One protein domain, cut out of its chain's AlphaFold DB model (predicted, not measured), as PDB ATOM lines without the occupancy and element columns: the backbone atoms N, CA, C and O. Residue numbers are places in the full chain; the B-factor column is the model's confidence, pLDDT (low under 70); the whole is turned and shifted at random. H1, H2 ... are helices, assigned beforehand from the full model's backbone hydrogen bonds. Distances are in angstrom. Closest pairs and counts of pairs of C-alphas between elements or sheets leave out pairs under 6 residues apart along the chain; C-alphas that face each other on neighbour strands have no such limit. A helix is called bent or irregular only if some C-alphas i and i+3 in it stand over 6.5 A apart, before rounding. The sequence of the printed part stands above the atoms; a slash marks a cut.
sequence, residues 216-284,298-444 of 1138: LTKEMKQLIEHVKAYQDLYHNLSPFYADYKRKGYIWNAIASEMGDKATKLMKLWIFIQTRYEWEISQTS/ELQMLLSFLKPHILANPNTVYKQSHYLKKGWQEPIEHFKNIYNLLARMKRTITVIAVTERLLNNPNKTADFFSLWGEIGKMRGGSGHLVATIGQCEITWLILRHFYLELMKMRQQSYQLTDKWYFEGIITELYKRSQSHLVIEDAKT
ATOM      1  N   LEU A 216     212.005 239.760 297.908       81.31
ATOM      2  CA  LEU A 216     212.260 238.518 297.183       81.31
ATOM      3  C   LEU A 216     213.235 237.612 297.949       81.31
ATOM      4  O   LEU A 216     214.408 237.956 298.121       81.31
ATOM      5  N   THR A 217     212.790 236.413 298.326       84.00
ATOM      6  CA  THR A 217     213.688 235.393 298.891       84.00
ATOM      7  C   THR A 217     214.647 234.845 297.827       84.00
ATOM      8  O   THR A 217     214.399 234.931 296.620       84.00
ATOM      9  N   LYS A 218     215.751 234.232 298.269       82.44
ATOM     10  CA  LYS A 218     216.715 233.567 297.379       82.44
ATOM     11  C   LYS A 218     216.041 232.492 296.506       82.44
ATOM     12  O   LYS A 218     216.289 232.456 295.304       82.44
ATOM     13  N   GLU A 219     215.144 231.692 297.091       85.31
ATOM     14  CA  GLU A 219     214.341 230.682 296.382       85.31
ATOM     15  C   GLU A 219     213.485 231.304 295.273       85.31
ATOM     16  O   GLU A 219     213.493 230.810 294.147       85.31
ATOM     17  N   MET A 220     212.799 232.423 295.548       86.69
ATOM     18  CA  MET A 220     211.998 233.122 294.537       86.69
ATOM     19  C   MET A 220     212.866 233.609 293.368       86.69
ATOM     20  O   MET A 220     212.484 233.430 292.215       86.69
ATOM     21  N   LYS A 221     214.050 234.180 293.643       87.62
ATOM     22  CA  LYS A 221     214.976 234.660 292.598       87.62
ATOM     23  C   LYS A 221     215.500 233.516 291.725       87.62
ATOM     24  O   LYS A 221     215.520 233.649 290.505       87.62
ATOM     25  N   GLN A 222     215.862 232.383 292.332       87.94
ATOM     26  CA  GLN A 222     216.267 231.184 291.592       87.94
ATOM     27  C   GLN A 222     215.108 230.648 290.735       87.94
ATOM     28  O   GLN A 222     215.278 230.458 289.532       87.94
ATOM     29  N   LEU A 223     213.909 230.502 291.310       90.75
ATOM     30  CA  LEU A 223     212.723 230.024 290.596       90.75
ATOM     31  C   LEU A 223     212.373 230.900 289.381       90.75
ATOM     32  O   LEU A 223     212.000 230.363 288.340       90.75
ATOM     33  N   ILE A 224     212.524 232.225 289.485       90.69
ATOM     34  CA  ILE A 224     212.296 233.148 288.364       90.69
ATOM     35  C   ILE A 224     213.265 232.863 287.207       90.69
ATOM     36  O   ILE A 224     212.805 232.735 286.075       90.69
ATOM     37  N   GLU A 225     214.568 232.710 287.463       88.56
ATOM     38  CA  GLU A 225     215.547 232.414 286.403       88.56
ATOM     39  C   GLU A 225     215.351 231.018 285.786       88.56
ATOM     40  O   GLU A 225     215.408 230.888 284.562       88.56
ATOM     41  N   HIS A 226     215.028 229.990 286.583       88.50
ATOM     42  CA  HIS A 226     214.709 228.662 286.041       88.50
ATOM     43  C   HIS A 226     213.427 228.686 285.183       88.50
ATOM     44  O   HIS A 226     213.426 228.157 284.075       88.50
ATOM     45  N   VAL A 227     212.346 229.350 285.618       90.25
ATOM     46  CA  VAL A 227     211.095 229.442 284.832       90.25
ATOM     47  C   VAL A 227     211.262 230.278 283.555       90.25
ATOM     48  O   VAL A 227     210.694 229.936 282.519       90.25
ATOM     49  N   LYS A 228     212.073 231.340 283.594       87.56
ATOM     50  CA  LYS A 228     212.405 232.227 282.461       87.56
ATOM     51  C   LYS A 228     213.073 231.499 281.286       87.56
ATOM     52  O   LYS A 228     212.940 231.947 280.149       87.56
ATOM     53  N   ALA A 229     213.723 230.356 281.523       85.62
ATOM     54  CA  ALA A 229     214.233 229.488 280.458       85.62
ATOM     55  C   ALA A 229     213.117 228.767 279.665       85.62
ATOM     56  O   ALA A 229     213.319 228.398 278.508       85.62
ATOM     57  N   TYR A 230     211.927 228.592 280.252       87.50
ATOM     58  CA  TYR A 230     210.847 227.764 279.712       87.50
ATOM     59  C   TYR A 230     209.595 228.584 279.369       87.50
ATOM     60  O   TYR A 230     208.601 228.596 280.102       87.50
ATOM     61  N   GLN A 231     209.613 229.222 278.192       83.00
ATOM     62  CA  GLN A 231     208.513 230.065 277.694       83.00
ATOM     63  C   GLN A 231     207.134 229.383 277.743       83.00
ATOM     64  O   GLN A 231     206.132 230.041 278.011       83.00
ATOM     65  N   ASP A 232     207.063 228.062 277.557       84.50
ATOM     66  CA  ASP A 232     205.808 227.293 277.547       84.50
ATOM     67  C   ASP A 232     205.043 227.315 278.881       84.50
ATOM     68  O   ASP A 232     203.848 227.017 278.913       84.50
ATOM     69  N   LEU A 233     205.700 227.680 279.988       84.88
ATOM     70  CA  LEU A 233     205.041 227.841 281.284       84.88
ATOM     71  C   LEU A 233     204.169 229.101 281.351       84.88
ATOM     72  O   LEU A 233     203.171 229.106 282.074       84.88
ATOM     73  N   TYR A 234     204.517 230.158 280.609       82.75
ATOM     74  CA  TYR A 234     203.930 231.489 280.792       82.75
ATOM     75  C   TYR A 234     203.465 232.188 279.506       82.75
ATOM     76  O   TYR A 234     202.537 232.995 279.567       82.75
ATOM     77  N   HIS A 235     204.050 231.882 278.349       81.69
ATOM     78  CA  HIS A 235     203.700 232.488 277.069       81.69
ATOM     79  C   HIS A 235     202.406 231.873 276.514       81.69
ATOM     80  O   HIS A 235     202.426 230.840 275.853       81.69
ATOM     81  N   ASN A 236     201.278 232.545 276.747       75.44
ATOM     82  CA  ASN A 236     199.935 232.113 276.341       75.44
ATOM     83  C   ASN A 236     199.736 231.869 274.828       75.44
ATOM     84  O   ASN A 236     198.816 231.138 274.469       75.44
ATOM     85  N   LEU A 237     200.570 232.456 273.960       76.00
ATOM     86  CA  LEU A 237     200.556 232.238 272.506       76.00
ATOM     87  C   LEU A 237     201.565 231.169 272.029       76.00
ATOM     88  O   LEU A 237     201.613 230.888 270.833       76.00
ATOM     89  N   SER A 238     202.360 230.548 272.917       79.00
ATOM     90  CA  SER A 238     203.185 229.391 272.529       79.00
ATOM     91  C   SER A 238     202.269 228.236 272.097       79.00
ATOM     92  O   SER A 238     201.349 227.892 272.849       79.00
ATOM     93  N   PRO A 239     202.524 227.562 270.956       77.06
ATOM     94  CA  PRO A 239     201.747 226.389 270.547       77.06
ATOM     95  C   PRO A 239     201.824 225.244 271.573       77.06
ATOM     96  O   PRO A 239     200.947 224.384 271.606       77.06
ATOM     97  N   PHE A 240     202.832 225.256 272.452       80.94
ATOM     98  CA  PHE A 240     203.006 224.286 273.530       80.94
ATOM     99  C   PHE A 240     202.425 224.744 274.881       80.94
ATOM    100  O   PHE A 240     202.453 223.980 275.842       80.94
ATOM    101  N   TYR A 241     201.834 225.941 274.988       80.38
ATOM    102  CA  TYR A 241     201.212 226.412 276.239       80.38
ATOM    103  C   TYR A 241     199.998 225.563 276.667       80.38
ATOM    104  O   TYR A 241     199.670 225.486 277.854       80.38
ATOM    105  N   ALA A 242     199.342 224.897 275.711       82.31
ATOM    106  CA  ALA A 242     198.266 223.933 275.958       82.31
ATOM    107  C   ALA A 242     198.765 222.484 276.182       82.31
ATOM    108  O   ALA A 242     197.964 221.599 276.496       82.31
ATOM    109  N   ASP A 243     200.069 222.224 276.045       85.81
ATOM    110  CA  ASP A 243     200.675 220.914 276.300       85.81
ATOM    111  C   ASP A 243     200.983 220.763 277.799       85.81
ATOM    112  O   ASP A 243     202.065 221.076 278.305       85.81
ATOM    113  N   TYR A 244     199.980 220.288 278.536       86.31
ATOM    114  CA  TYR A 244     200.074 220.051 279.971       86.31
ATOM    115  C   TYR A 244     201.041 218.919 280.331       86.31
ATOM    116  O   TYR A 244     201.630 218.943 281.410       86.31
ATOM    117  N   LYS A 245     201.267 217.967 279.424       85.06
ATOM    118  CA  LYS A 245     202.278 216.919 279.571       85.06
ATOM    119  C   LYS A 245     203.689 217.520 279.509       85.06
ATOM    120  O   LYS A 245     204.502 217.233 280.385       85.06
ATOM    121  N   ARG A 246     203.967 218.411 278.547       85.81
ATOM    122  CA  ARG A 246     205.223 219.185 278.452       85.81
ATOM    123  C   ARG A 246     205.413 220.121 279.638       85.81
ATOM    124  O   ARG A 246     206.483 220.088 280.239       85.81
ATOM    125  N   LYS A 247     204.380 220.866 280.054       88.50
ATOM    126  CA  LYS A 247     204.417 221.654 281.303       88.50
ATOM    127  C   LYS A 247     204.771 220.782 282.513       88.50
ATOM    128  O   LYS A 247     205.583 221.198 283.329       88.50
ATOM    129  N   GLY A 248     204.217 219.573 282.609       87.06
ATOM    130  CA  GLY A 248     204.556 218.602 283.653       87.06
ATOM    131  C   GLY A 248     206.032 218.180 283.642       87.06
ATOM    132  O   GLY A 248     206.677 218.210 284.689       87.06
ATOM    133  N   TYR A 249     206.592 217.850 282.470       87.25
ATOM    134  CA  TYR A 249     208.028 217.556 282.336       87.25
ATOM    135  C   TYR A 249     208.904 218.744 282.744       87.25
ATOM    136  O   TYR A 249     209.876 218.547 283.467       87.25
ATOM    137  N   ILE A 250     208.543 219.964 282.333       89.88
ATOM    138  CA  ILE A 250     209.272 221.184 282.699       89.88
ATOM    139  C   ILE A 250     209.234 221.402 284.219       89.88
ATOM    140  O   ILE A 250     210.275 221.647 284.821       89.88
ATOM    141  N   TRP A 251     208.076 221.256 284.871       91.62
ATOM    142  CA  TRP A 251     207.985 221.404 286.328       91.62
ATOM    143  C   TRP A 251     208.791 220.350 287.093       91.62
ATOM    144  O   TRP A 251     209.428 220.695 288.085       91.62
ATOM    145  N   ASN A 252     208.839 219.103 286.615       89.00
ATOM    146  CA  ASN A 252     209.708 218.073 287.193       89.00
ATOM    147  C   ASN A 252     211.208 218.329 286.919       89.00
ATOM    148  O   ASN A 252     212.041 217.965 287.751       89.00
ATOM    149  N   ALA A 253     211.572 218.976 285.804       87.62
ATOM    150  CA  ALA A 253     212.947 219.413 285.542       87.62
ATOM    151  C   ALA A 253     213.359 220.550 286.493       87.62
ATOM    152  O   ALA A 253     214.332 220.399 287.224       87.62
ATOM    153  N   ILE A 254     212.558 221.619 286.586       90.19
ATOM    154  CA  ILE A 254     212.787 222.742 287.514       90.19
ATOM    155  C   ILE A 254     212.845 222.253 288.970       90.19
ATOM    156  O   ILE A 254     213.715 222.680 289.720       90.19
ATOM    157  N   ALA A 255     211.979 221.314 289.368       90.06
ATOM    158  CA  ALA A 255     212.036 220.658 290.677       90.06
ATOM    159  C   ALA A 255     213.368 219.927 290.921       90.06
ATOM    160  O   ALA A 255     213.969 220.063 291.985       90.06
ATOM    161  N   SER A 256     213.862 219.199 289.916       86.75
ATOM    162  CA  SER A 256     215.141 218.477 289.983       86.75
ATOM    163  C   SER A 256     216.360 219.412 290.001       86.75
ATOM    164  O   SER A 256     217.371 219.079 290.612       86.75
ATOM    165  N   GLU A 257     216.269 220.573 289.347       87.62
ATOM    166  CA  GLU A 257     217.311 221.612 289.319       87.62
ATOM    167  C   GLU A 257     217.349 222.438 290.618       87.62
ATOM    168  O   GLU A 257     218.429 222.755 291.117       87.62
ATOM    169  N   MET A 258     216.180 222.756 291.185       85.50
ATOM    170  CA  MET A 258     216.022 223.514 292.434       85.50
ATOM    171  C   MET A 258     216.217 222.656 293.696       85.50
ATOM    172  O   MET A 258     216.520 223.203 294.753       85.50
ATOM    173  N   GLY A 259     216.029 221.334 293.602       83.44
ATOM    174  CA  GLY A 259     216.076 220.404 294.737       83.44
ATOM    175  C   GLY A 259     214.790 220.340 295.573       83.44
ATOM    176  O   GLY A 259     214.824 219.831 296.688       83.44
ATOM    177  N   ASP A 260     213.661 220.839 295.059       87.06
ATOM    178  CA  ASP A 260     212.414 221.022 295.816       87.06
ATOM    179  C   ASP A 260     211.188 220.444 295.081       87.06
ATOM    180  O   ASP A 260     211.186 220.244 293.868       87.06
ATOM    181  N   LYS A 261     210.121 220.157 295.832       87.19
ATOM    182  CA  LYS A 261     208.879 219.509 295.392       87.19
ATOM    183  C   LYS A 261     208.168 220.348 294.320       87.19
ATOM    184  O   LYS A 261     207.844 221.518 294.545       87.19
ATOM    185  N   ALA A 262     207.854 219.744 293.170       87.56
ATOM    186  CA  ALA A 262     207.248 220.439 292.030       87.56
ATOM    187  C   ALA A 262     205.935 221.153 292.403       87.56
ATOM    188  O   ALA A 262     205.684 222.271 291.953       87.56
ATOM    189  N   THR A 263     205.121 220.566 293.288       87.12
ATOM    190  CA  THR A 263     203.888 221.198 293.781       87.12
ATOM    191  C   THR A 263     204.138 222.435 294.661       87.12
ATOM    192  O   THR A 263     203.361 223.391 294.572       87.12
ATOM    193  N   LYS A 264     205.232 222.485 295.445       88.69
ATOM    194  CA  LYS A 264     205.650 223.685 296.205       88.69
ATOM    195  C   LYS A 264     206.082 224.791 295.241       88.69
ATOM    196  O   LYS A 264     205.562 225.904 295.331       88.69
ATOM    197  N   LEU A 265     206.939 224.471 294.270       89.44
ATOM    198  CA  LEU A 265     207.431 225.435 293.279       89.44
ATOM    199  C   LEU A 265     206.312 225.991 292.385       89.44
ATOM    200  O   LEU A 265     206.269 227.195 292.143       89.44
ATOM    201  N   MET A 266     205.349 225.162 291.968       89.94
ATOM    202  CA  MET A 266     204.162 225.621 291.235       89.94
ATOM    203  C   MET A 266     203.290 226.582 292.062       89.94
ATOM    204  O   MET A 266     202.858 227.609 291.534       89.94
ATOM    205  N   LYS A 267     203.042 226.296 293.353       89.62
ATOM    206  CA  LYS A 267     202.309 227.213 294.255       89.62
ATOM    207  C   LYS A 267     203.064 228.541 294.407       89.62
ATOM    208  O   LYS A 267     202.455 229.604 294.289       89.62
ATOM    209  N   LEU A 268     204.377 228.476 294.640       90.00
ATOM    210  CA  LEU A 268     205.246 229.643 294.809       90.00
ATOM    211  C   LEU A 268     205.289 230.505 293.537       90.00
ATOM    212  O   LEU A 268     205.170 231.724 293.620       90.00
ATOM    213  N   TRP A 269     205.360 229.887 292.356       92.38
ATOM    214  CA  TRP A 269     205.289 230.594 291.079       92.38
ATOM    215  C   TRP A 269     203.957 231.332 290.892       92.38
ATOM    216  O   TRP A 269     203.962 232.517 290.569       92.38
ATOM    217  N   ILE A 270     202.815 230.690 291.169       90.62
ATOM    218  CA  ILE A 270     201.493 231.341 291.083       90.62
ATOM    219  C   ILE A 270     201.405 232.543 292.042       90.62
ATOM    220  O   ILE A 270     200.839 233.578 291.681       90.62
ATOM    221  N   PHE A 271     201.999 232.451 293.235       90.19
ATOM    222  CA  PHE A 271     202.105 233.577 294.170       90.19
ATOM    223  C   PHE A 271     202.960 234.726 293.608       90.19
ATOM    224  O   PHE A 271     202.480 235.859 293.546       90.19
ATOM    225  N   ILE A 272     204.170 234.430 293.114       89.50
ATOM    226  CA  ILE A 272     205.075 235.396 292.463       89.50
ATOM    227  C   ILE A 272     204.371 236.114 291.298       89.50
ATOM    228  O   ILE A 272     204.388 237.343 291.227       89.50
ATOM    229  N   GLN A 273     203.689 235.369 290.419       89.31
ATOM    230  CA  GLN A 273     202.908 235.930 289.310       89.31
ATOM    231  C   GLN A 273     201.792 236.863 289.803       89.31
ATOM    232  O   GLN A 273     201.605 237.945 289.249       89.31
ATOM    233  N   THR A 274     201.072 236.462 290.856       89.19
ATOM    234  CA  THR A 274     199.968 237.244 291.437       89.19
ATOM    235  C   THR A 274     200.467 238.550 292.060       89.19
ATOM    236  O   THR A 274     199.834 239.591 291.880       89.19
ATOM    237  N   ARG A 275     201.615 238.522 292.753       88.44
ATOM    238  CA  ARG A 275     202.261 239.723 293.308       88.44
ATOM    239  C   ARG A 275     202.746 240.661 292.202       88.44
ATOM    240  O   ARG A 275     202.502 241.862 292.277       88.44
ATOM    241  N   TYR A 276     203.378 240.125 291.162       88.06
ATOM    242  CA  TYR A 276     203.899 240.927 290.055       88.06
ATOM    243  C   TYR A 276     202.790 241.595 289.224       88.06
ATOM    244  O   TYR A 276     202.886 242.784 288.921       88.06
ATOM    245  N   GLU A 277     201.705 240.878 288.904       87.94
ATOM    246  CA  GLU A 277     200.554 241.470 288.204       87.94
ATOM    247  C   GLU A 277     199.876 242.567 289.037       87.94
ATOM    248  O   GLU A 277     199.477 243.595 288.484       87.94
ATOM    249  N   TRP A 278     199.797 242.383 290.361       88.50
ATOM    250  CA  TRP A 278     199.323 243.415 291.281       88.50
ATOM    251  C   TRP A 278     200.205 244.670 291.208       88.50
ATOM    252  O   TRP A 278     199.678 245.755 290.971       88.50
ATOM    253  N   GLU A 279     201.533 244.530 291.318       85.88
ATOM    254  CA  GLU A 279     202.466 245.668 291.261       85.88
ATOM    255  C   GLU A 279     202.375 246.447 289.936       85.88
ATOM    256  O   GLU A 279     202.242 247.668 289.970       85.88
ATOM    257  N   ILE A 280     202.358 245.764 288.780       84.25
ATOM    258  CA  ILE A 280     202.175 246.423 287.469       84.25
ATOM    259  C   ILE A 280     200.859 247.213 287.431       84.25
ATOM    260  O   ILE A 280     200.817 248.332 286.916       84.25
ATOM    261  N   SER A 281     199.781 246.619 287.950       82.88
ATOM    262  CA  SER A 281     198.437 247.192 287.859       82.88
ATOM    263  C   SER A 281     198.293 248.471 288.687       82.88
ATOM    264  O   SER A 281     197.664 249.425 288.219       82.88
ATOM    265  N   GLN A 282     198.925 248.532 289.867       77.06
ATOM    266  CA  GLN A 282     198.966 249.761 290.665       77.06
ATOM    267  C   GLN A 282     199.728 250.870 289.923       77.06
ATOM    268  O   GLN A 282     199.194 251.965 289.762       77.06
ATOM    269  N   THR A 283     200.912 250.575 289.366       65.19
ATOM    270  CA  THR A 283     201.682 251.551 288.570       65.19
ATOM    271  C   THR A 283     200.898 252.063 287.353       65.19
ATOM    272  O   THR A 283     201.034 253.224 286.986       65.19
ATOM    273  N   SER A 284     200.041 251.237 286.738       55.69
ATOM    274  CA  SER A 284     199.217 251.649 285.588       55.69
ATOM    275  C   SER A 284     197.982 252.498 285.925       55.69
ATOM    276  O   SER A 284     197.349 253.012 285.008       55.69
ATOM    277  N   GLU A 298     212.457 245.290 292.580       77.31
ATOM    278  CA  GLU A 298     213.337 244.199 292.125       77.31
ATOM    279  C   GLU A 298     212.534 243.084 291.425       77.31
ATOM    280  O   GLU A 298     212.969 242.526 290.415       77.31
ATOM    281  N   LEU A 299     211.305 242.838 291.898       81.81
ATOM    282  CA  LEU A 299     210.341 241.936 291.272       81.81
ATOM    283  C   LEU A 299     209.960 242.391 289.856       81.81
ATOM    284  O   LEU A 299     209.899 241.562 288.946       81.81
ATOM    285  N   GLN A 300     209.746 243.693 289.647       81.31
ATOM    286  CA  GLN A 300     209.413 244.238 288.333       81.31
ATOM    287  C   GLN A 300     210.571 244.158 287.336       81.31
ATOM    288  O   GLN A 300     210.322 243.907 286.154       81.31
ATOM    289  N   MET A 301     211.815 244.331 287.792       79.69
ATOM    290  CA  MET A 301     212.995 244.155 286.939       79.69
ATOM    291  C   MET A 301     213.158 242.692 286.508       79.69
ATOM    292  O   MET A 301     213.230 242.407 285.308       79.69
ATOM    293  N   LEU A 302     213.156 241.756 287.464       80.25
ATOM    294  CA  LEU A 302     213.376 240.329 287.195       80.25
ATOM    295  C   LEU A 302     212.269 239.706 286.332       80.25
ATOM    296  O   LEU A 302     212.565 238.904 285.450       80.25
ATOM    297  N   LEU A 303     211.007 240.095 286.539       84.81
ATOM    298  CA  LEU A 303     209.858 239.578 285.783       84.81
ATOM    299  C   LEU A 303     209.463 240.434 284.576       84.81
ATOM    300  O   LEU A 303     208.432 240.174 283.961       84.81
ATOM    301  N   SER A 304     210.278 241.413 284.180       81.75
ATOM    302  CA  SER A 304     210.042 242.271 283.006       81.75
ATOM    303  C   SER A 304     209.645 241.500 281.732       81.75
ATOM    304  O   SER A 304     208.737 241.925 281.013       81.75
ATOM    305  N   PHE A 305     210.238 240.322 281.501       84.50
ATOM    306  CA  PHE A 305     209.912 239.410 280.391       84.50
ATOM    307  C   PHE A 305     208.467 238.875 280.412       84.50
ATOM    308  O   PHE A 305     207.923 238.491 279.378       84.50
ATOM    309  N   LEU A 306     207.835 238.826 281.585       86.06
ATOM    310  CA  LEU A 306     206.517 238.238 281.806       86.06
ATOM    311  C   LEU A 306     205.374 239.246 281.579       86.06
ATOM    312  O   LEU A 306     204.239 238.833 281.326       86.06
ATOM    313  N   LYS A 307     205.669 240.556 281.610       84.38
ATOM    314  CA  LYS A 307     204.702 241.661 281.459       84.38
ATOM    315  C   LYS A 307     203.699 241.484 280.303       84.38
ATOM    316  O   LYS A 307     202.499 241.523 280.587       84.38
ATOM    317  N   PRO A 308     204.105 241.260 279.032       80.38
ATOM    318  CA  PRO A 308     203.142 241.138 277.931       80.38
ATOM    319  C   PRO A 308     202.235 239.908 278.078       80.38
ATOM    320  O   PRO A 308     201.044 239.974 277.775       80.38
ATOM    321  N   HIS A 309     202.771 238.799 278.590       82.75
ATOM    322  CA  HIS A 309     202.053 237.530 278.701       82.75
ATOM    323  C   HIS A 309     201.042 237.525 279.852       82.75
ATOM    324  O   HIS A 309     199.933 237.015 279.690       82.75
ATOM    325  N   ILE A 310     201.384 238.132 280.996       83.56
ATOM    326  CA  ILE A 310     200.439 238.327 282.102       83.56
ATOM    327  C   ILE A 310     199.308 239.263 281.684       83.56
ATOM    328  O   ILE A 310     198.146 238.926 281.902       83.56
ATOM    329  N   LEU A 311     199.607 240.390 281.025       81.12
ATOM    330  CA  LEU A 311     198.576 241.328 280.576       81.12
ATOM    331  C   LEU A 311     197.607 240.662 279.583       81.12
ATOM    332  O   LEU A 311     196.397 240.775 279.776       81.12
ATOM    333  N   ALA A 312     198.118 239.876 278.630       78.44
ATOM    334  CA  ALA A 312     197.322 239.139 277.645       78.44
ATOM    335  C   ALA A 312     196.557 237.908 278.190       78.44
ATOM    336  O   ALA A 312     195.692 237.375 277.496       78.44
ATOM    337  N   ASN A 313     196.847 237.422 279.403       79.00
ATOM    338  CA  ASN A 313     196.167 236.258 279.980       79.00
ATOM    339  C   ASN A 313     194.900 236.678 280.762       79.00
ATOM    340  O   ASN A 313     195.019 237.406 281.749       79.00
ATOM    341  N   PRO A 314     193.685 236.220 280.397       74.19
ATOM    342  CA  PRO A 314     192.461 236.564 281.129       74.19
ATOM    343  C   PRO A 314     192.260 235.755 282.426       74.19
ATOM    344  O   PRO A 314     191.428 236.124 283.250       74.19
ATOM    345  N   ASN A 315     192.986 234.649 282.621       80.25
ATOM    346  CA  ASN A 315     192.705 233.646 283.657       80.25
ATOM    347  C   ASN A 315     193.584 233.759 284.918       80.25
ATOM    348  O   ASN A 315     193.740 232.779 285.653       80.25
ATOM    349  N   THR A 316     194.179 234.924 285.173       84.88
ATOM    350  CA  THR A 316     195.064 235.139 286.323       84.88
ATOM    351  C   THR A 316     194.295 235.341 287.634       84.88
ATOM    352  O   THR A 316     193.133 235.759 287.652       84.88
ATOM    353  N   VAL A 317     194.957 235.057 288.761       86.19
ATOM    354  CA  VAL A 317     194.384 235.209 290.113       86.19
ATOM    355  C   VAL A 317     194.004 236.667 290.396       86.19
ATOM    356  O   VAL A 317     192.910 236.922 290.900       86.19
ATOM    357  N   TYR A 318     194.854 237.627 290.012       88.25
ATOM    358  CA  TYR A 318     194.594 239.060 290.187       88.25
ATOM    359  C   TYR A 318     193.348 239.529 289.417       88.25
ATOM    360  O   TYR A 318     192.504 240.235 289.969       88.25
ATOM    361  N   LYS A 319     193.172 239.093 288.160       86.50
ATOM    362  CA  LYS A 319     191.996 239.456 287.349       86.50
ATOM    363  C   LYS A 319     190.698 238.823 287.851       86.50
ATOM    364  O   LYS A 319     189.647 239.453 287.723       86.50
ATOM    365  N   GLN A 320     190.756 237.630 288.442       87.19
ATOM    366  CA  GLN A 320     189.580 236.929 288.980       87.19
ATOM    367  C   GLN A 320     189.152 237.454 290.362       87.19
ATOM    368  O   GLN A 320     187.950 237.593 290.617       87.19
ATOM    369  N   SER A 321     190.125 237.790 291.216       88.25
ATOM    370  CA  SER A 321     189.915 238.377 292.544       88.25
ATOM    371  C   SER A 321     189.209 239.734 292.471       88.25
ATOM    372  O   SER A 321     189.447 240.551 291.574       88.25
ATOM    373  N   HIS A 322     188.332 239.989 293.440       86.31
ATOM    374  CA  HIS A 322     187.828 241.329 293.725       86.31
ATOM    375  C   HIS A 322     188.685 242.047 294.780       86.31
ATOM    376  O   HIS A 322     188.875 243.258 294.677       86.31
ATOM    377  N   TYR A 323     189.218 241.336 295.780       84.75
ATOM    378  CA  TYR A 323     189.933 241.983 296.884       84.75
ATOM    379  C   TYR A 323     191.338 242.474 296.499       84.75
ATOM    380  O   TYR A 323     191.683 243.591 296.881       84.75
ATOM    381  N   LEU A 324     192.097 241.749 295.662       84.56
ATOM    382  CA  LEU A 324     193.423 242.199 295.191       84.56
ATOM    383  C   LEU A 324     193.382 243.540 294.448       84.56
ATOM    384  O   LEU A 324     194.316 244.334 294.538       84.56
ATOM    385  N   LYS A 325     192.285 243.817 293.735       84.38
ATOM    386  CA  LYS A 325     192.092 245.069 292.987       84.38
ATOM    387  C   LYS A 325     191.890 246.285 293.896       84.38
ATOM    388  O   LYS A 325     192.037 247.406 293.430       84.38
ATOM    389  N   LYS A 326     191.557 246.071 295.176       81.94
ATOM    390  CA  LYS A 326     191.424 247.133 296.189       81.94
ATOM    391  C   LYS A 326     192.692 247.339 297.023       81.94
ATOM    392  O   LYS A 326     192.819 248.372 297.668       81.94
ATOM    393  N   GLY A 327     193.610 246.375 297.024       80.06
ATOM    394  CA  GLY A 327     194.871 246.433 297.760       80.06
ATOM    395  C   GLY A 327     195.510 245.054 297.890       80.06
ATOM    396  O   GLY A 327     194.857 244.035 297.661       80.06
ATOM    397  N   TRP A 328     196.795 245.002 298.248       85.19
ATOM    398  CA  TRP A 328     197.452 243.725 298.525       85.19
ATOM    399  C   TRP A 328     196.851 243.084 299.782       85.19
ATOM    400  O   TRP A 328     196.498 243.769 300.745       85.19
ATOM    401  N   GLN A 329     196.715 241.762 299.764       83.00
ATOM    402  CA  GLN A 329     196.215 240.950 300.869       83.00
ATOM    403  C   GLN A 329     196.986 239.630 300.840       83.00
ATOM    404  O   GLN A 329     196.962 238.919 299.835       83.00
ATOM    405  N   GLU A 330     197.692 239.324 301.922       82.12
ATOM    406  CA  GLU A 330     198.620 238.194 301.973       82.12
ATOM    407  C   GLU A 330     197.877 236.848 302.072       82.12
ATOM    408  O   GLU A 330     197.002 236.711 302.934       82.12
ATOM    409  N   PRO A 331     198.171 235.848 301.219       86.56
ATOM    410  CA  PRO A 331     197.536 234.537 301.301       86.56
ATOM    411  C   PRO A 331     197.795 233.831 302.638       86.56
ATOM    412  O   PRO A 331     198.830 234.005 303.275       86.56
ATOM    413  N   ILE A 332     196.863 232.973 303.042       83.62
ATOM    414  CA  ILE A 332     197.002 232.139 304.234       83.62
ATOM    415  C   ILE A 332     197.997 231.019 303.917       83.62
ATOM    416  O   ILE A 332     197.715 230.137 303.104       83.62
ATOM    417  N   GLU A 333     199.150 231.045 304.579       77.62
ATOM    418  CA  GLU A 333     200.212 230.051 304.385       77.62
ATOM    419  C   GLU A 333     200.108 228.877 305.367       77.62
ATOM    420  O   GLU A 333     200.288 227.722 304.982       77.62
ATOM    421  N   HIS A 334     199.766 229.165 306.627       79.75
ATOM    422  CA  HIS A 334     199.768 228.184 307.710       79.75
ATOM    423  C   HIS A 334     198.718 227.072 307.502       79.75
ATOM    424  O   HIS A 334     197.513 227.333 307.400       79.75
ATOM    425  N   PHE A 335     199.177 225.816 307.492       79.31
ATOM    426  CA  PHE A 335     198.400 224.636 307.088       79.31
ATOM    427  C   PHE A 335     197.053 224.492 307.815       79.31
ATOM    428  O   PHE A 335     196.021 224.303 307.167       79.31
ATOM    429  N   LYS A 336     197.034 224.654 309.146       80.88
ATOM    430  CA  LYS A 336     195.822 224.564 309.985       80.88
ATOM    431  C   LYS A 336     194.745 225.565 309.547       80.88
ATOM    432  O   LYS A 336     193.560 225.242 309.543       80.88
ATOM    433  N   ASN A 337     195.153 226.755 309.104       82.00
ATOM    434  CA  ASN A 337     194.245 227.817 308.672       82.00
ATOM    435  C   ASN A 337     193.730 227.584 307.242       82.00
ATOM    436  O   ASN A 337     192.548 227.819 306.982       82.00
ATOM    437  N   ILE A 338     194.554 227.021 306.346       86.06
ATOM    438  CA  ILE A 338     194.099 226.532 305.031       86.06
ATOM    439  C   ILE A 338     193.089 225.384 305.202       86.06
ATOM    440  O   ILE A 338     192.038 225.372 304.559       86.06
ATOM    441  N   TYR A 339     193.367 224.434 306.099       86.75
ATOM    442  CA  TYR A 339     192.455 223.333 306.404       86.75
ATOM    443  C   TYR A 339     191.121 223.845 306.971       86.75
ATOM    444  O   TYR A 339     190.061 223.435 306.498       86.75
ATOM    445  N   ASN A 340     191.154 224.797 307.910       84.88
ATOM    446  CA  ASN A 340     189.955 225.437 308.459       84.88
ATOM    447  C   ASN A 340     189.129 226.165 307.383       84.88
ATOM    448  O   ASN A 340     187.906 225.999 307.345       84.88
ATOM    449  N   LEU A 341     189.779 226.893 306.463       87.38
ATOM    450  CA  LEU A 341     189.128 227.520 305.307       87.38
ATOM    451  C   LEU A 341     188.398 226.473 304.452       87.38
ATOM    452  O   LEU A 341     187.190 226.583 304.234       87.38
ATOM    453  N   LEU A 342     189.090 225.413 304.024       89.62
ATOM    454  CA  LEU A 342     188.505 224.357 303.188       89.62
ATOM    455  C   LEU A 342     187.392 223.582 303.919       89.62
ATOM    456  O   LEU A 342     186.363 223.265 303.319       89.62
ATOM    457  N   ALA A 343     187.537 223.336 305.223       87.44
ATOM    458  CA  ALA A 343     186.505 222.724 306.058       87.44
ATOM    459  C   ALA A 343     185.259 223.620 306.206       87.44
ATOM    460  O   ALA A 343     184.134 223.112 306.222       87.44
ATOM    461  N   ARG A 344     185.424 224.951 306.254       84.50
ATOM    462  CA  ARG A 344     184.306 225.909 306.243       84.50
ATOM    463  C   ARG A 344     183.635 225.969 304.870       84.50
ATOM    464  O   ARG A 344     182.408 225.903 304.810       84.50
ATOM    465  N   MET A 345     184.404 225.973 303.779       87.31
ATOM    466  CA  MET A 345     183.886 225.898 302.403       87.31
ATOM    467  C   MET A 345     183.148 224.577 302.120       87.31
ATOM    468  O   MET A 345     182.153 224.571 301.400       87.31
ATOM    469  N   LYS A 346     183.546 223.467 302.761       88.88
ATOM    470  CA  LYS A 346     182.824 222.179 302.718       88.88
ATOM    471  C   LYS A 346     181.444 222.231 303.390       88.88
ATOM    472  O   LYS A 346     180.578 221.425 303.046       88.88
ATOM    473  N   ARG A 347     181.227 223.172 304.319       85.94
ATOM    474  CA  ARG A 347     179.915 223.469 304.929       85.94
ATOM    475  C   ARG A 347     179.116 224.453 304.063       85.94
ATOM    476  O   ARG A 347     177.968 224.172 303.741       85.94
ATOM    477  N   THR A 348     179.734 225.552 303.626       86.12
ATOM    478  CA  THR A 348     179.106 226.604 302.798       86.12
ATOM    479  C   THR A 348     179.417 226.396 301.306       86.12
ATOM    480  O   THR A 348     180.046 227.230 300.658       86.12
ATOM    481  N   ILE A 349     179.002 225.253 300.740       88.56
ATOM    482  CA  ILE A 349     179.415 224.820 299.384       88.56
ATOM    483  C   ILE A 349     178.958 225.763 298.252       88.56
ATOM    484  O   ILE A 349     179.570 225.812 297.182       88.56
ATOM    485  N   THR A 350     177.912 226.551 298.507       85.69
ATOM    486  CA  THR A 350     177.391 227.612 297.633       85.69
ATOM    487  C   THR A 350     178.442 228.654 297.262       85.69
ATOM    488  O   THR A 350     178.413 229.140 296.132       85.69
ATOM    489  N   VAL A 351     179.416 228.952 298.137       87.75
ATOM    490  CA  VAL A 351     180.474 229.931 297.825       87.75
ATOM    491  C   VAL A 351     181.259 229.542 296.575       87.75
ATOM    492  O   VAL A 351     181.611 230.411 295.785       87.75
ATOM    493  N   ILE A 352     181.501 228.244 296.359       88.50
ATOM    494  CA  ILE A 352     182.277 227.762 295.215       88.50
ATOM    495  C   ILE A 352     181.452 227.957 293.946       88.50
ATOM    496  O   ILE A 352     181.927 228.579 293.003       88.50
ATOM    497  N   ALA A 353     180.191 227.517 293.949       85.44
ATOM    498  CA  ALA A 353     179.279 227.682 292.818       85.44
ATOM    499  C   ALA A 353     179.084 229.161 292.416       85.44
ATOM    500  O   ALA A 353     179.139 229.492 291.231       85.44
ATOM    501  N   VAL A 354     178.910 230.057 293.396       85.69
ATOM    502  CA  VAL A 354     178.771 231.506 293.169       85.69
ATOM    503  C   VAL A 354     180.093 232.138 292.725       85.69
ATOM    504  O   VAL A 354     180.089 232.961 291.814       85.69
ATOM    505  N   THR A 355     181.228 231.729 293.302       87.00
ATOM    506  CA  THR A 355     182.552 232.231 292.905       87.00
ATOM    507  C   THR A 355     182.873 231.841 291.467       87.00
ATOM    508  O   THR A 355     183.157 232.737 290.683       87.00
ATOM    509  N   GLU A 356     182.752 230.560 291.085       86.81
ATOM    510  CA  GLU A 356     182.979 230.092 289.704       86.81
ATOM    511  C   GLU A 356     182.118 230.867 288.691       86.81
ATOM    512  O   GLU A 356     182.631 231.345 287.681       86.81
ATOM    513  N   ARG A 357     180.824 231.066 288.993       84.19
ATOM    514  CA  ARG A 357     179.880 231.828 288.152       84.19
ATOM    515  C   ARG A 357     180.279 233.303 287.983       84.19
ATOM    516  O   ARG A 357     179.915 233.915 286.983       84.19
ATOM    517  N   LEU A 358     181.008 233.881 288.941       84.88
ATOM    518  CA  LEU A 358     181.356 235.305 288.987       84.88
ATOM    519  C   LEU A 358     182.851 235.603 288.781       84.88
ATOM    520  O   LEU A 358     183.242 236.761 288.921       84.88
ATOM    521  N   LEU A 359     183.697 234.626 288.432       82.44
ATOM    522  CA  LEU A 359     185.144 234.837 288.227       82.44
ATOM    523  C   LEU A 359     185.433 235.971 287.239       82.44
ATOM    524  O   LEU A 359     186.126 236.927 287.581       82.44
ATOM    525  N   ASN A 360     184.835 235.881 286.049       78.94
ATOM    526  CA  ASN A 360     185.073 236.803 284.937       78.94
ATOM    527  C   ASN A 360     184.172 238.051 284.988       78.94
ATOM    528  O   ASN A 360     184.298 238.929 284.139       78.94
ATOM    529  N   ASN A 361     183.258 238.141 285.961       79.31
ATOM    530  CA  ASN A 361     182.407 239.314 286.137       79.31
ATOM    531  C   ASN A 361     183.159 240.372 286.977       79.31
ATOM    532  O   ASN A 361     183.594 240.045 288.093       79.31
ATOM    533  N   PRO A 362     183.331 241.620 286.490       71.06
ATOM    534  CA  PRO A 362     183.891 242.703 287.299       71.06
ATOM    535  C   PRO A 362     182.986 243.060 288.489       71.06
ATOM    536  O   PRO A 362     183.487 243.352 289.573       71.06
ATOM    537  N   ASN A 363     181.664 242.956 288.318       78.56
ATOM    538  CA  ASN A 363     180.664 243.325 289.312       78.56
ATOM    539  C   ASN A 363     180.215 242.075 290.086       78.56
ATOM    540  O   ASN A 363     179.347 241.322 289.639       78.56
ATOM    541  N   LYS A 364     180.818 241.829 291.256       84.38
ATOM    542  CA  LYS A 364     180.399 240.739 292.157       84.38
ATOM    543  C   LYS A 364     179.043 241.074 292.813       84.38
ATOM    544  O   LYS A 364     178.770 242.240 293.092       84.38
ATOM    545  N   THR A 365     178.194 240.072 293.060       86.06
ATOM    546  CA  THR A 365     176.846 240.276 293.637       86.06
ATOM    547  C   THR A 365     176.870 240.456 295.158       86.06
ATOM    548  O   THR A 365     177.853 240.123 295.821       86.06
ATOM    549  N   ALA A 366     175.762 240.927 295.740       82.50
ATOM    550  CA  ALA A 366     175.591 240.965 297.196       82.50
ATOM    551  C   ALA A 366     175.768 239.575 297.842       82.50
ATOM    552  O   ALA A 366     176.406 239.457 298.889       82.50
ATOM    553  N   ASP A 367     175.295 238.510 297.184       83.50
ATOM    554  CA  ASP A 367     175.433 237.125 297.660       83.50
ATOM    555  C   ASP A 367     176.899 236.691 297.748       83.50
ATOM    556  O   ASP A 367     177.286 236.014 298.697       83.50
ATOM    557  N   PHE A 368     177.733 237.110 296.790       87.12
ATOM    558  CA  PHE A 368     179.173 236.850 296.814       87.12
ATOM    559  C   PHE A 368     179.819 237.457 298.066       87.12
ATOM    560  O   PHE A 368     180.551 236.767 298.777       87.12
ATOM    561  N   PHE A 369     179.505 238.718 298.378       87.06
ATOM    562  CA  PHE A 369     180.010 239.387 299.579       87.06
ATOM    563  C   PHE A 369     179.460 238.779 300.872       87.06
ATOM    564  O   PHE A 369     180.204 238.643 301.843       87.06
ATOM    565  N   SER A 370     178.195 238.352 300.878       86.00
ATOM    566  CA  SER A 370     177.580 237.657 302.011       86.00
ATOM    567  C   SER A 370     178.265 236.312 302.293       86.00
ATOM    568  O   SER A 370     178.724 236.073 303.409       86.00
ATOM    569  N   LEU A 371     178.436 235.467 301.269       87.00
ATOM    570  CA  LEU A 371     179.045 234.136 301.385       87.00
ATOM    571  C   LEU A 371     180.529 234.199 301.777       87.00
ATOM    572  O   LEU A 371     180.964 233.446 302.649       87.00
ATOM    573  N   TRP A 372     181.306 235.119 301.198       87.19
ATOM    574  CA  TRP A 372     182.691 235.339 301.629       87.19
ATOM    575  C   TRP A 372     182.768 235.978 303.025       87.19
ATOM    576  O   TRP A 372     183.655 235.627 303.803       87.19
ATOM    577  N   GLY A 373     181.795 236.810 303.407       83.69
ATOM    578  CA  GLY A 373     181.628 237.304 304.775       83.69
ATOM    579  C   GLY A 373     181.304 236.204 305.798       83.69
ATOM    580  O   GLY A 373     181.817 236.238 306.914       83.69
ATOM    581  N   GLU A 374     180.512 235.187 305.444       82.06
ATOM    582  CA  GLU A 374     180.257 234.016 306.303       82.06
ATOM    583  C   GLU A 374     181.494 233.143 306.545       82.06
ATOM    584  O   GLU A 374     181.583 232.456 307.573       82.06
ATOM    585  N   ILE A 375     182.425 233.151 305.590       83.38
ATOM    586  CA  ILE A 375     183.700 232.440 305.668       83.38
ATOM    587  C   ILE A 375     184.701 233.261 306.474       83.38
ATOM    588  O   ILE A 375     185.278 232.721 307.408       83.38
ATOM    589  N   GLY A 376     184.831 234.565 306.208       73.19
ATOM    590  CA  GLY A 376     185.710 235.471 306.959       73.19
ATOM    591  C   GLY A 376     185.375 235.601 308.452       73.19
ATOM    592  O   GLY A 376     186.230 235.991 309.238       73.19
ATOM    593  N   LYS A 377     184.179 235.181 308.892       74.38
ATOM    594  CA  LYS A 377     183.820 234.983 310.313       74.38
ATOM    595  C   LYS A 377     184.532 233.766 310.956       74.38
ATOM    596  O   LYS A 377     183.948 233.080 311.798       74.38
ATOM    597  N   MET A 378     185.780 233.464 310.578       60.91
ATOM    598  CA  MET A 378     186.578 232.373 311.156       60.91
ATOM    599  C   MET A 378     187.051 232.725 312.573       60.91
ATOM    600  O   MET A 378     188.178 233.170 312.783       60.91
ATOM    601  N   ARG A 379     186.194 232.486 313.573       50.66
ATOM    602  CA  ARG A 379     186.563 232.570 314.993       50.66
ATOM    603  C   ARG A 379     187.399 231.350 315.401       50.66
ATOM    604  O   ARG A 379     186.875 230.393 315.966       50.66
ATOM    605  N   GLY A 380     188.690 231.377 315.075       46.94
ATOM    606  CA  GLY A 380     189.667 230.418 315.597       46.94
ATOM    607  C   GLY A 380     189.786 230.523 317.122       46.94
ATOM    608  O   GLY A 380     189.787 231.625 317.669       46.94
ATOM    609  N   GLY A 381     189.848 229.381 317.809       42.97
ATOM    610  CA  GLY A 381     190.185 229.323 319.235       42.97
ATOM    611  C   GLY A 381     191.697 229.431 319.445       42.97
ATOM    612  O   GLY A 381     192.452 228.969 318.591       42.97
ATOM    613  N   SER A 382     192.117 229.993 320.587       38.47
ATOM    614  CA  SER A 382     193.485 230.467 320.901       38.47
ATOM    615  C   SER A 382     193.996 231.548 319.930       38.47
ATOM    616  O   SER A 382     193.987 231.382 318.714       38.47
ATOM    617  N   GLY A 383     194.355 232.717 320.466       46.06
ATOM    618  CA  GLY A 383     194.447 233.943 319.672       46.06
ATOM    619  C   GLY A 383     195.808 234.217 319.036       46.06
ATOM    620  O   GLY A 383     196.711 234.681 319.721       46.06
ATOM    621  N   HIS A 384     195.887 234.103 317.709       38.22
ATOM    622  CA  HIS A 384     196.583 235.093 316.877       38.22
ATOM    623  C   HIS A 384     195.961 235.129 315.469       38.22
ATOM    624  O   HIS A 384     195.560 234.090 314.953       38.22
ATOM    625  N   LEU A 385     195.892 236.322 314.860       44.22
ATOM    626  CA  LEU A 385     195.446 236.594 313.476       44.22
ATOM    627  C   LEU A 385     194.047 236.066 313.068       44.22
ATOM    628  O   LEU A 385     193.865 234.921 312.653       44.22
ATOM    629  N   VAL A 386     193.059 236.969 313.039       55.69
ATOM    630  CA  VAL A 386     191.799 236.753 312.303       55.69
ATOM    631  C   VAL A 386     192.063 236.957 310.810       55.69
ATOM    632  O   VAL A 386     192.342 238.076 310.384       55.69
ATOM    633  N   ALA A 387     191.963 235.895 310.007       64.69
ATOM    634  CA  ALA A 387     192.162 235.981 308.560       64.69
ATOM    635  C   ALA A 387     191.082 236.852 307.890       64.69
ATOM    636  O   ALA A 387     189.885 236.629 308.094       64.69
ATOM    637  N   THR A 388     191.478 237.827 307.063       80.06
ATOM    638  CA  THR A 388     190.509 238.722 306.407       80.06
ATOM    639  C   THR A 388     189.699 237.995 305.326       80.06
ATOM    640  O   THR A 388     190.109 236.968 304.775       80.06
ATOM    641  N   ILE A 389     188.549 238.573 304.959       84.38
ATOM    642  CA  ILE A 389     187.724 238.087 303.840       84.38
ATOM    643  C   ILE A 389     188.540 238.051 302.532       84.38
ATOM    644  O   ILE A 389     188.417 237.105 301.753       84.38
ATOM    645  N   GLY A 390     189.415 239.042 302.317       83.12
ATOM    646  CA  GLY A 390     190.303 239.101 301.155       83.12
ATOM    647  C   GLY A 390     191.336 237.978 301.160       83.12
ATOM    648  O   GLY A 390     191.462 237.266 300.166       83.12
ATOM    649  N   GLN A 391     192.007 237.745 302.295       84.88
ATOM    650  CA  GLN A 391     192.943 236.624 302.438       84.88
ATOM    651  C   GLN A 391     192.256 235.280 302.145       84.88
ATOM    652  O   GLN A 391     192.837 234.428 301.472       84.88
ATOM    653  N   CYS A 392     191.001 235.102 302.573       87.50
ATOM    654  CA  CYS A 392     190.215 233.899 302.284       87.50
ATOM    655  C   CYS A 392     189.902 233.730 300.781       87.50
ATOM    656  O   CYS A 392     190.123 232.638 300.251       87.50
ATOM    657  N   GLU A 393     189.445 234.784 300.082       89.94
ATOM    658  CA  GLU A 393     189.198 234.746 298.624       89.94
ATOM    659  C   GLU A 393     190.481 234.372 297.866       89.94
ATOM    660  O   GLU A 393     190.484 233.467 297.033       89.94
ATOM    661  N   ILE A 394     191.585 235.050 298.173       90.19
ATOM    662  CA  ILE A 394     192.839 234.954 297.415       90.19
ATOM    663  C   ILE A 394     193.525 233.612 297.656       90.19
ATOM    664  O   ILE A 394     193.983 232.980 296.705       90.19
ATOM    665  N   THR A 395     193.522 233.126 298.902       90.69
ATOM    666  CA  THR A 395     193.998 231.775 299.228       90.69
ATOM    667  C   THR A 395     193.227 230.735 298.423       90.69
ATOM    668  O   THR A 395     193.838 229.890 297.772       90.69
ATOM    669  N   TRP A 396     191.892 230.825 298.387       91.88
ATOM    670  CA  TRP A 396     191.085 229.931 297.559       91.88
ATOM    671  C   TRP A 396     191.426 230.051 296.069       91.88
ATOM    672  O   TRP A 396     191.608 229.024 295.422       91.88
ATOM    673  N   LEU A 397     191.557 231.261 295.518       91.31
ATOM    674  CA  LEU A 397     191.865 231.460 294.097       91.31
ATOM    675  C   LEU A 397     193.248 230.913 293.701       91.31
ATOM    676  O   LEU A 397     193.366 230.317 292.630       91.31
ATOM    677  N   ILE A 398     194.267 231.029 294.562       91.06
ATOM    678  CA  ILE A 398     195.596 230.427 294.346       91.06
ATOM    679  C   ILE A 398     195.509 228.894 294.394       91.06
ATOM    680  O   ILE A 398     195.948 228.228 293.456       91.06
ATOM    681  N   LEU A 399     194.891 228.327 295.441       91.69
ATOM    682  CA  LEU A 399     194.709 226.872 295.585       91.69
ATOM    683  C   LEU A 399     193.892 226.286 294.419       91.69
ATOM    684  O   LEU A 399     194.217 225.213 293.915       91.69
ATOM    685  N   ARG A 400     192.869 227.013 293.955       91.25
ATOM    686  CA  ARG A 400     192.054 226.703 292.773       91.25
ATOM    687  C   ARG A 400     192.877 226.717 291.492       91.25
ATOM    688  O   ARG A 400     192.795 225.766 290.721       91.25
ATOM    689  N   HIS A 401     193.631 227.786 291.231       90.75
ATOM    690  CA  HIS A 401     194.413 227.908 289.999       90.75
ATOM    691  C   HIS A 401     195.452 226.782 289.918       90.75
ATOM    692  O   HIS A 401     195.550 226.096 288.901       90.75
ATOM    693  N   PHE A 402     196.135 226.514 291.034       91.88
ATOM    694  CA  PHE A 402     197.066 225.398 291.163       91.88
ATOM    695  C   PHE A 402     196.389 224.030 290.949       91.88
ATOM    696  O   PHE A 402     196.857 223.234 290.133       91.88
ATOM    697  N   TYR A 403     195.245 223.778 291.599       91.94
ATOM    698  CA  TYR A 403     194.445 222.563 291.403       91.94
ATOM    699  C   TYR A 403     194.040 222.353 289.935       91.94
ATOM    700  O   TYR A 403     194.114 221.234 289.431       91.94
ATOM    701  N   LEU A 404     193.635 223.410 289.224       90.06
ATOM    702  CA  LEU A 404     193.207 223.306 287.829       90.06
ATOM    703  C   LEU A 404     194.365 222.965 286.882       90.06
ATOM    704  O   LEU A 404     194.178 222.123 286.005       90.06
ATOM    705  N   GLU A 405     195.553 223.546 287.063       89.00
ATOM    706  CA  GLU A 405     196.732 223.149 286.277       89.00
ATOM    707  C   GLU A 405     197.142 221.695 286.597       89.00
ATOM    708  O   GLU A 405     197.356 220.906 285.673       89.00
ATOM    709  N   LEU A 406     197.134 221.294 287.878       88.94
ATOM    710  CA  LEU A 406     197.401 219.915 288.322       88.94
ATOM    711  C   LEU A 406     196.420 218.898 287.703       88.94
ATOM    712  O   LEU A 406     196.827 217.822 287.255       88.94
ATOM    713  N   MET A 407     195.125 219.226 287.647       88.50
ATOM    714  CA  MET A 407     194.102 218.359 287.053       88.50
ATOM    715  C   MET A 407     194.281 218.192 285.540       88.50
ATOM    716  O   MET A 407     194.123 217.080 285.038       88.50
ATOM    717  N   LYS A 408     194.650 219.249 284.808       88.62
ATOM    718  CA  LYS A 408     194.899 219.165 283.356       88.62
ATOM    719  C   LYS A 408     196.132 218.314 283.028       88.62
ATOM    720  O   LYS A 408     196.086 217.522 282.088       88.62
ATOM    721  N   MET A 409     197.194 218.394 283.838       86.25
ATOM    722  CA  MET A 409     198.345 217.477 283.739       86.25
ATOM    723  C   MET A 409     197.899 216.017 283.895       86.25
ATOM    724  O   MET A 409     198.213 215.173 283.053       86.25
ATOM    725  N   ARG A 410     197.075 215.729 284.911       84.44
ATOM    726  CA  ARG A 410     196.555 214.377 285.177       84.44
ATOM    727  C   ARG A 410     195.589 213.872 284.104       84.44
ATOM    728  O   ARG A 410     195.607 212.682 283.800       84.44
ATOM    729  N   GLN A 411     194.808 214.750 283.472       84.06
ATOM    730  CA  GLN A 411     193.988 214.406 282.299       84.06
ATOM    731  C   GLN A 411     194.845 213.946 281.109       84.06
ATOM    732  O   GLN A 411     194.484 212.984 280.437       84.06
ATOM    733  N   GLN A 412     196.019 214.549 280.897       81.88
ATOM    734  CA  GLN A 412     196.997 214.105 279.891       81.88
ATOM    735  C   GLN A 412     197.868 212.920 280.372       81.88
ATOM    736  O   GLN A 412     198.938 212.656 279.826       81.88
ATOM    737  N   SER A 413     197.397 212.176 281.384       72.12
ATOM    738  CA  SER A 413     198.081 211.042 282.029       72.12
ATOM    739  C   SER A 413     199.454 211.370 282.632       72.12
ATOM    740  O   SER A 413     200.237 210.458 282.905       72.12
ATOM    741  N   TYR A 414     199.752 212.650 282.872       73.69
ATOM    742  CA  TYR A 414     200.971 213.068 283.552       73.69
ATOM    743  C   TYR A 414     200.785 213.047 285.072       73.69
ATOM    744  O   TYR A 414     199.762 213.491 285.594       73.69
ATOM    745  N   GLN A 415     201.790 212.556 285.792       70.00
ATOM    746  CA  GLN A 415     201.842 212.603 287.249       70.00
ATOM    747  C   GLN A 415     203.149 213.281 287.661       70.00
ATOM    748  O   GLN A 415     204.227 212.857 287.245       70.00
ATOM    749  N   LEU A 416     203.038 214.341 288.467       71.94
ATOM    750  CA  LEU A 416     204.165 214.826 289.262       71.94
ATOM    751  C   LEU A 416     204.566 213.725 290.256       71.94
ATOM    752  O   LEU A 416     203.739 212.883 290.622       71.94
ATOM    753  N   THR A 417     205.834 213.701 290.656       67.31
ATOM    754  CA  THR A 417     206.364 212.678 291.573       67.31
ATOM    755  C   THR A 417     205.823 212.838 292.996       67.31
ATOM    756  O   THR A 417     205.706 211.856 293.729       67.31
ATOM    757  N   ASP A 418     205.443 214.058 293.368       75.62
ATOM    758  CA  ASP A 418     204.884 214.449 294.651       75.62
ATOM    759  C   ASP A 418     203.342 214.526 294.646       75.62
ATOM    760  O   ASP A 418     202.689 214.937 293.682       75.62
ATOM    761  N   LYS A 419     202.732 214.113 295.764       75.19
ATOM    762  CA  LYS A 419     201.278 214.177 295.987       75.19
ATOM    763  C   LYS A 419     200.933 215.412 296.810       75.19
ATOM    764  O   LYS A 419     201.550 215.665 297.839       75.19
ATOM    765  N   TRP A 420     199.886 216.129 296.414       84.94
ATOM    766  CA  TRP A 420     199.425 217.309 297.137       84.94
ATOM    767  C   TRP A 420     198.280 216.976 298.101       84.94
ATOM    768  O   TRP A 420     197.234 216.489 297.678       84.94
ATOM    769  N   TYR A 421     198.455 217.276 299.392       85.12
ATOM    770  CA  TYR A 421     197.503 216.917 300.455       85.12
ATOM    771  C   TYR A 421     196.060 217.382 300.173       85.12
ATOM    772  O   TYR A 421     195.111 216.602 300.268       85.12
ATOM    773  N   PHE A 422     195.877 218.646 299.776       87.44
ATOM    774  CA  PHE A 422     194.544 219.228 299.580       87.44
ATOM    775  C   PHE A 422     193.831 218.761 298.299       87.44
ATOM    776  O   PHE A 422     192.649 219.061 298.126       87.44
ATOM    777  N   GLU A 423     194.495 217.996 297.424       86.62
ATOM    778  CA  GLU A 423     193.941 217.539 296.143       86.62
ATOM    779  C   GLU A 423     192.618 216.781 296.325       86.62
ATOM    780  O   GLU A 423     191.630 217.082 295.653       86.62
ATOM    781  N   GLY A 424     192.568 215.832 297.267       87.19
ATOM    782  CA  GLY A 424     191.368 215.036 297.537       87.19
ATOM    783  C   GLY A 424     190.208 215.878 298.076       87.19
ATOM    784  O   GLY A 424     189.070 215.721 297.632       87.19
ATOM    785  N   ILE A 425     190.510 216.824 298.973       90.06
ATOM    786  CA  ILE A 425     189.529 217.732 299.584       90.06
ATOM    787  C   ILE A 425     188.939 218.665 298.518       90.06
ATOM    788  O   ILE A 425     187.721 218.787 298.408       90.06
ATOM    789  N   ILE A 426     189.780 219.275 297.680       91.38
ATOM    790  CA  ILE A 426     189.333 220.187 296.617       91.38
ATOM    791  C   ILE A 426     188.590 219.417 295.510       91.38
ATOM    792  O   ILE A 426     187.567 219.890 295.015       91.38
ATOM    793  N   THR A 427     188.998 218.181 295.205       90.31
ATOM    794  CA  THR A 427     188.245 217.279 294.313       90.31
ATOM    795  C   THR A 427     186.840 216.974 294.850       90.31
ATOM    796  O   THR A 427     185.875 216.960 294.083       90.31
ATOM    797  N   GLU A 428     186.693 216.728 296.156       89.81
ATOM    798  CA  GLU A 428     185.385 216.529 296.793       89.81
ATOM    799  C   GLU A 428     184.536 217.808 296.740       89.81
ATOM    800  O   GLU A 428     183.364 217.748 296.359       89.81
ATOM    801  N   LEU A 429     185.131 218.965 297.054       90.00
ATOM    802  CA  LEU A 429     184.475 220.271 296.978       90.00
ATOM    803  C   LEU A 429     183.909 220.540 295.575       90.00
ATOM    804  O   LEU A 429     182.738 220.903 295.459       90.00
ATOM    805  N   TYR A 430     184.676 220.286 294.510       89.50
ATOM    806  CA  TYR A 430     184.187 220.444 293.135       89.50
ATOM    807  C   TYR A 430     183.080 219.453 292.763       89.50
ATOM    808  O   TYR A 430     182.088 219.847 292.151       89.50
ATOM    809  N   LYS A 431     183.184 218.181 293.165       87.75
ATOM    810  CA  LYS A 431     182.094 217.208 292.952       87.75
ATOM    811  C   LYS A 431     180.808 217.645 293.665       87.75
ATOM    812  O   LYS A 431     179.713 217.522 293.109       87.75
ATOM    813  N   ARG A 432     180.931 218.198 294.876       86.94
ATOM    814  CA  ARG A 432     179.799 218.634 295.703       86.94
ATOM    815  C   ARG A 432     179.184 219.954 295.227       86.94
ATOM    816  O   ARG A 432     177.963 220.071 295.267       86.94
ATOM    817  N   SER A 433     179.974 220.908 294.726       86.88
ATOM    818  CA  SER A 433     179.457 222.166 294.161       86.88
ATOM    819  C   SER A 433     178.730 221.944 292.829       86.88
ATOM    820  O   SER A 433     177.639 222.478 292.645       86.88
ATOM    821  N   GLN A 434     179.246 221.072 291.954       81.94
ATOM    822  CA  GLN A 434     178.538 220.636 290.741       81.94
ATOM    823  C   GLN A 434     177.218 219.923 291.075       81.94
ATOM    824  O   GLN A 434     176.181 220.226 290.489       81.94
ATOM    825  N   SER A 435     177.213 219.041 292.084       78.69
ATOM    826  CA  SER A 435     175.967 218.419 292.571       78.69
ATOM    827  C   SER A 435     174.968 219.457 293.106       78.69
ATOM    828  O   SER A 435     173.765 219.319 292.897       78.69
ATOM    829  N   HIS A 436     175.449 220.521 293.765       73.25
ATOM    830  CA  HIS A 436     174.599 221.604 294.266       73.25
ATOM    831  C   HIS A 436     173.989 222.438 293.131       73.25
ATOM    832  O   HIS A 436     172.800 222.741 293.181       73.25
ATOM    833  N   LEU A 437     174.766 222.754 292.088       70.19
ATOM    834  CA  LEU A 437     174.288 223.479 290.904       70.19
ATOM    835  C   LEU A 437     173.134 222.741 290.214       70.19
ATOM    836  O   LEU A 437     172.097 223.344 289.962       70.19
ATOM    837  N   VAL A 438     173.254 221.425 290.004       68.75
ATOM    838  CA  VAL A 438     172.167 220.606 289.429       68.75
ATOM    839  C   VAL A 438     170.900 220.642 290.300       68.75
ATOM    840  O   VAL A 438     169.786 220.668 289.779       68.75
ATOM    841  N   ILE A 439     171.050 220.690 291.629       64.06
ATOM    842  CA  ILE A 439     169.926 220.792 292.573       64.06
ATOM    843  C   ILE A 439     169.302 222.201 292.572       64.06
ATOM    844  O   ILE A 439     168.082 222.317 292.680       64.06
ATOM    845  N   GLU A 440     170.085 223.273 292.433       61.59
ATOM    846  CA  GLU A 440     169.559 224.643 292.323       61.59
ATOM    847  C   GLU A 440     168.897 224.925 290.975       61.59
ATOM    848  O   GLU A 440     167.824 225.528 290.950       61.59
ATOM    849  N   ASP A 441     169.444 224.426 289.870       59.84
ATOM    850  CA  ASP A 441     168.798 224.498 288.556       59.84
ATOM    851  C   ASP A 441     167.478 223.707 288.556       59.84
ATOM    852  O   ASP A 441     166.476 224.154 287.995       59.84
ATOM    853  N   ALA A 442     167.417 222.568 289.255       55.50
ATOM    854  CA  ALA A 442     166.171 221.826 289.459       55.50
ATOM    855  C   ALA A 442     165.163 222.555 290.374       55.50
ATOM    856  O   ALA A 442     163.954 222.376 290.209       55.50
ATOM    857  N   LYS A 443     165.622 223.390 291.318       56.03
ATOM    858  CA  LYS A 443     164.762 224.222 292.186       56.03
ATOM    859  C   LYS A 443     164.258 225.478 291.474       56.03
ATOM    860  O   LYS A 443     163.065 225.754 291.521       56.03
ATOM    861  N   THR A 444     165.114 226.207 290.762       54.53
ATOM    862  CA  THR A 444     164.724 227.407 289.997       54.53
ATOM    863  C   THR A 444     163.801 227.065 288.825       54.53
ATOM    864  O   THR A 444     162.848 227.797 288.573       54.53
TER     865      THR A 444
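AT A GLANCE: This is residues 216 to 284 and 298 to 444 of the 1138 residues of the protein "MADF domain-containing protein" of Glossina palpalis gambiensis (UniProt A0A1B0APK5). Two lobes of crossed helices lie on either side of one long helix, H10, which runs through the middle. One lobe holds H1 to H5, with H1, H2, H4 and H5 packed on H3; the other holds H7, H8, H9 and H11, and short H6 packs on H3 and H10. The printed part has 216 residues with eleven named helices, H1 to H11 in chain order, and no named strand; the class is all helix. The whole is compact and rounded, with a radius of gyration of the C-alphas of 17.7 A and spans of 49 by 40 by 37 A.

IN THESE COORDINATES: H10, residues 389 to 411, is 32.6 A long, from C-alpha 389 at (187.724, 238.087, 303.840) to C-alpha 411 at (193.988, 214.406, 282.299). H3, residues 262 to 283, measures 31.8 A, and H11, residues 423 to 444, 31.4 A, ending at C-alpha 444 at (164.724, 227.407, 289.997). H1 is residues 218 to 228, beginning at C-alpha 218 at (216.715, 233.567, 297.379); H2, residues 244 to 258, is 20.5 A long. H4 is residues 298 to 302, H5 304 to 312, H6 317 to 320, H8 350 to 358 and H9 366 to 376; H7, residues 335 to 347, is 18.6 A long. H5 is irregular: C-alphas 305 and 308 are 7.4 A apart.

HOW THE PARTS SIT: Residues 398 to 402 of H10 touch residues 266 to 271 of H3, opposite ways at a steep tilt of 50 degrees; the closest C-alphas are those of Lys 267 and Phe 402, 6.4 A. H3 is the hub, touching six helices, among them H1 at 87 degrees, about perpendicular, closest at C-alphas 223 and 269, 7.5 A. H1 and H2 form a helical hairpin at a steep tilt of 39 degrees, closest at C-alphas 226 and 254, 6.4 A. H9 touches residues 389 to 393 of H10, about perpendicular at 86 degrees, with C-alphas 376 and 389 closest at 4.5 A. H8 touches residues 430 to 437 of H11, about perpendicular at 81 degrees, with C-alphas 353 and 433 closest at 5.7 A. H3 and H11 are apart. Every O i to N i+4 pair is within hydrogen-bond range in H1 to H4 and H7 to H11; H5 has 3 of 5, and H6 is too short for such a pair.

THE WHOLE: The C-alphas farthest apart, of Lys 218 and Lys 443, are 53.0 A apart. Residues 285 to 297 are not printed; C-alphas 284 and 298 are 17.3 A apart across this cut. The links H1 to H2, H6 to H7, H9 to H10 and H10 to H11 are long. Mean pLDDT of the printed part is 82.1; residues 283 to 284, 378 to 387, 417 and 438 to 444 are under 70.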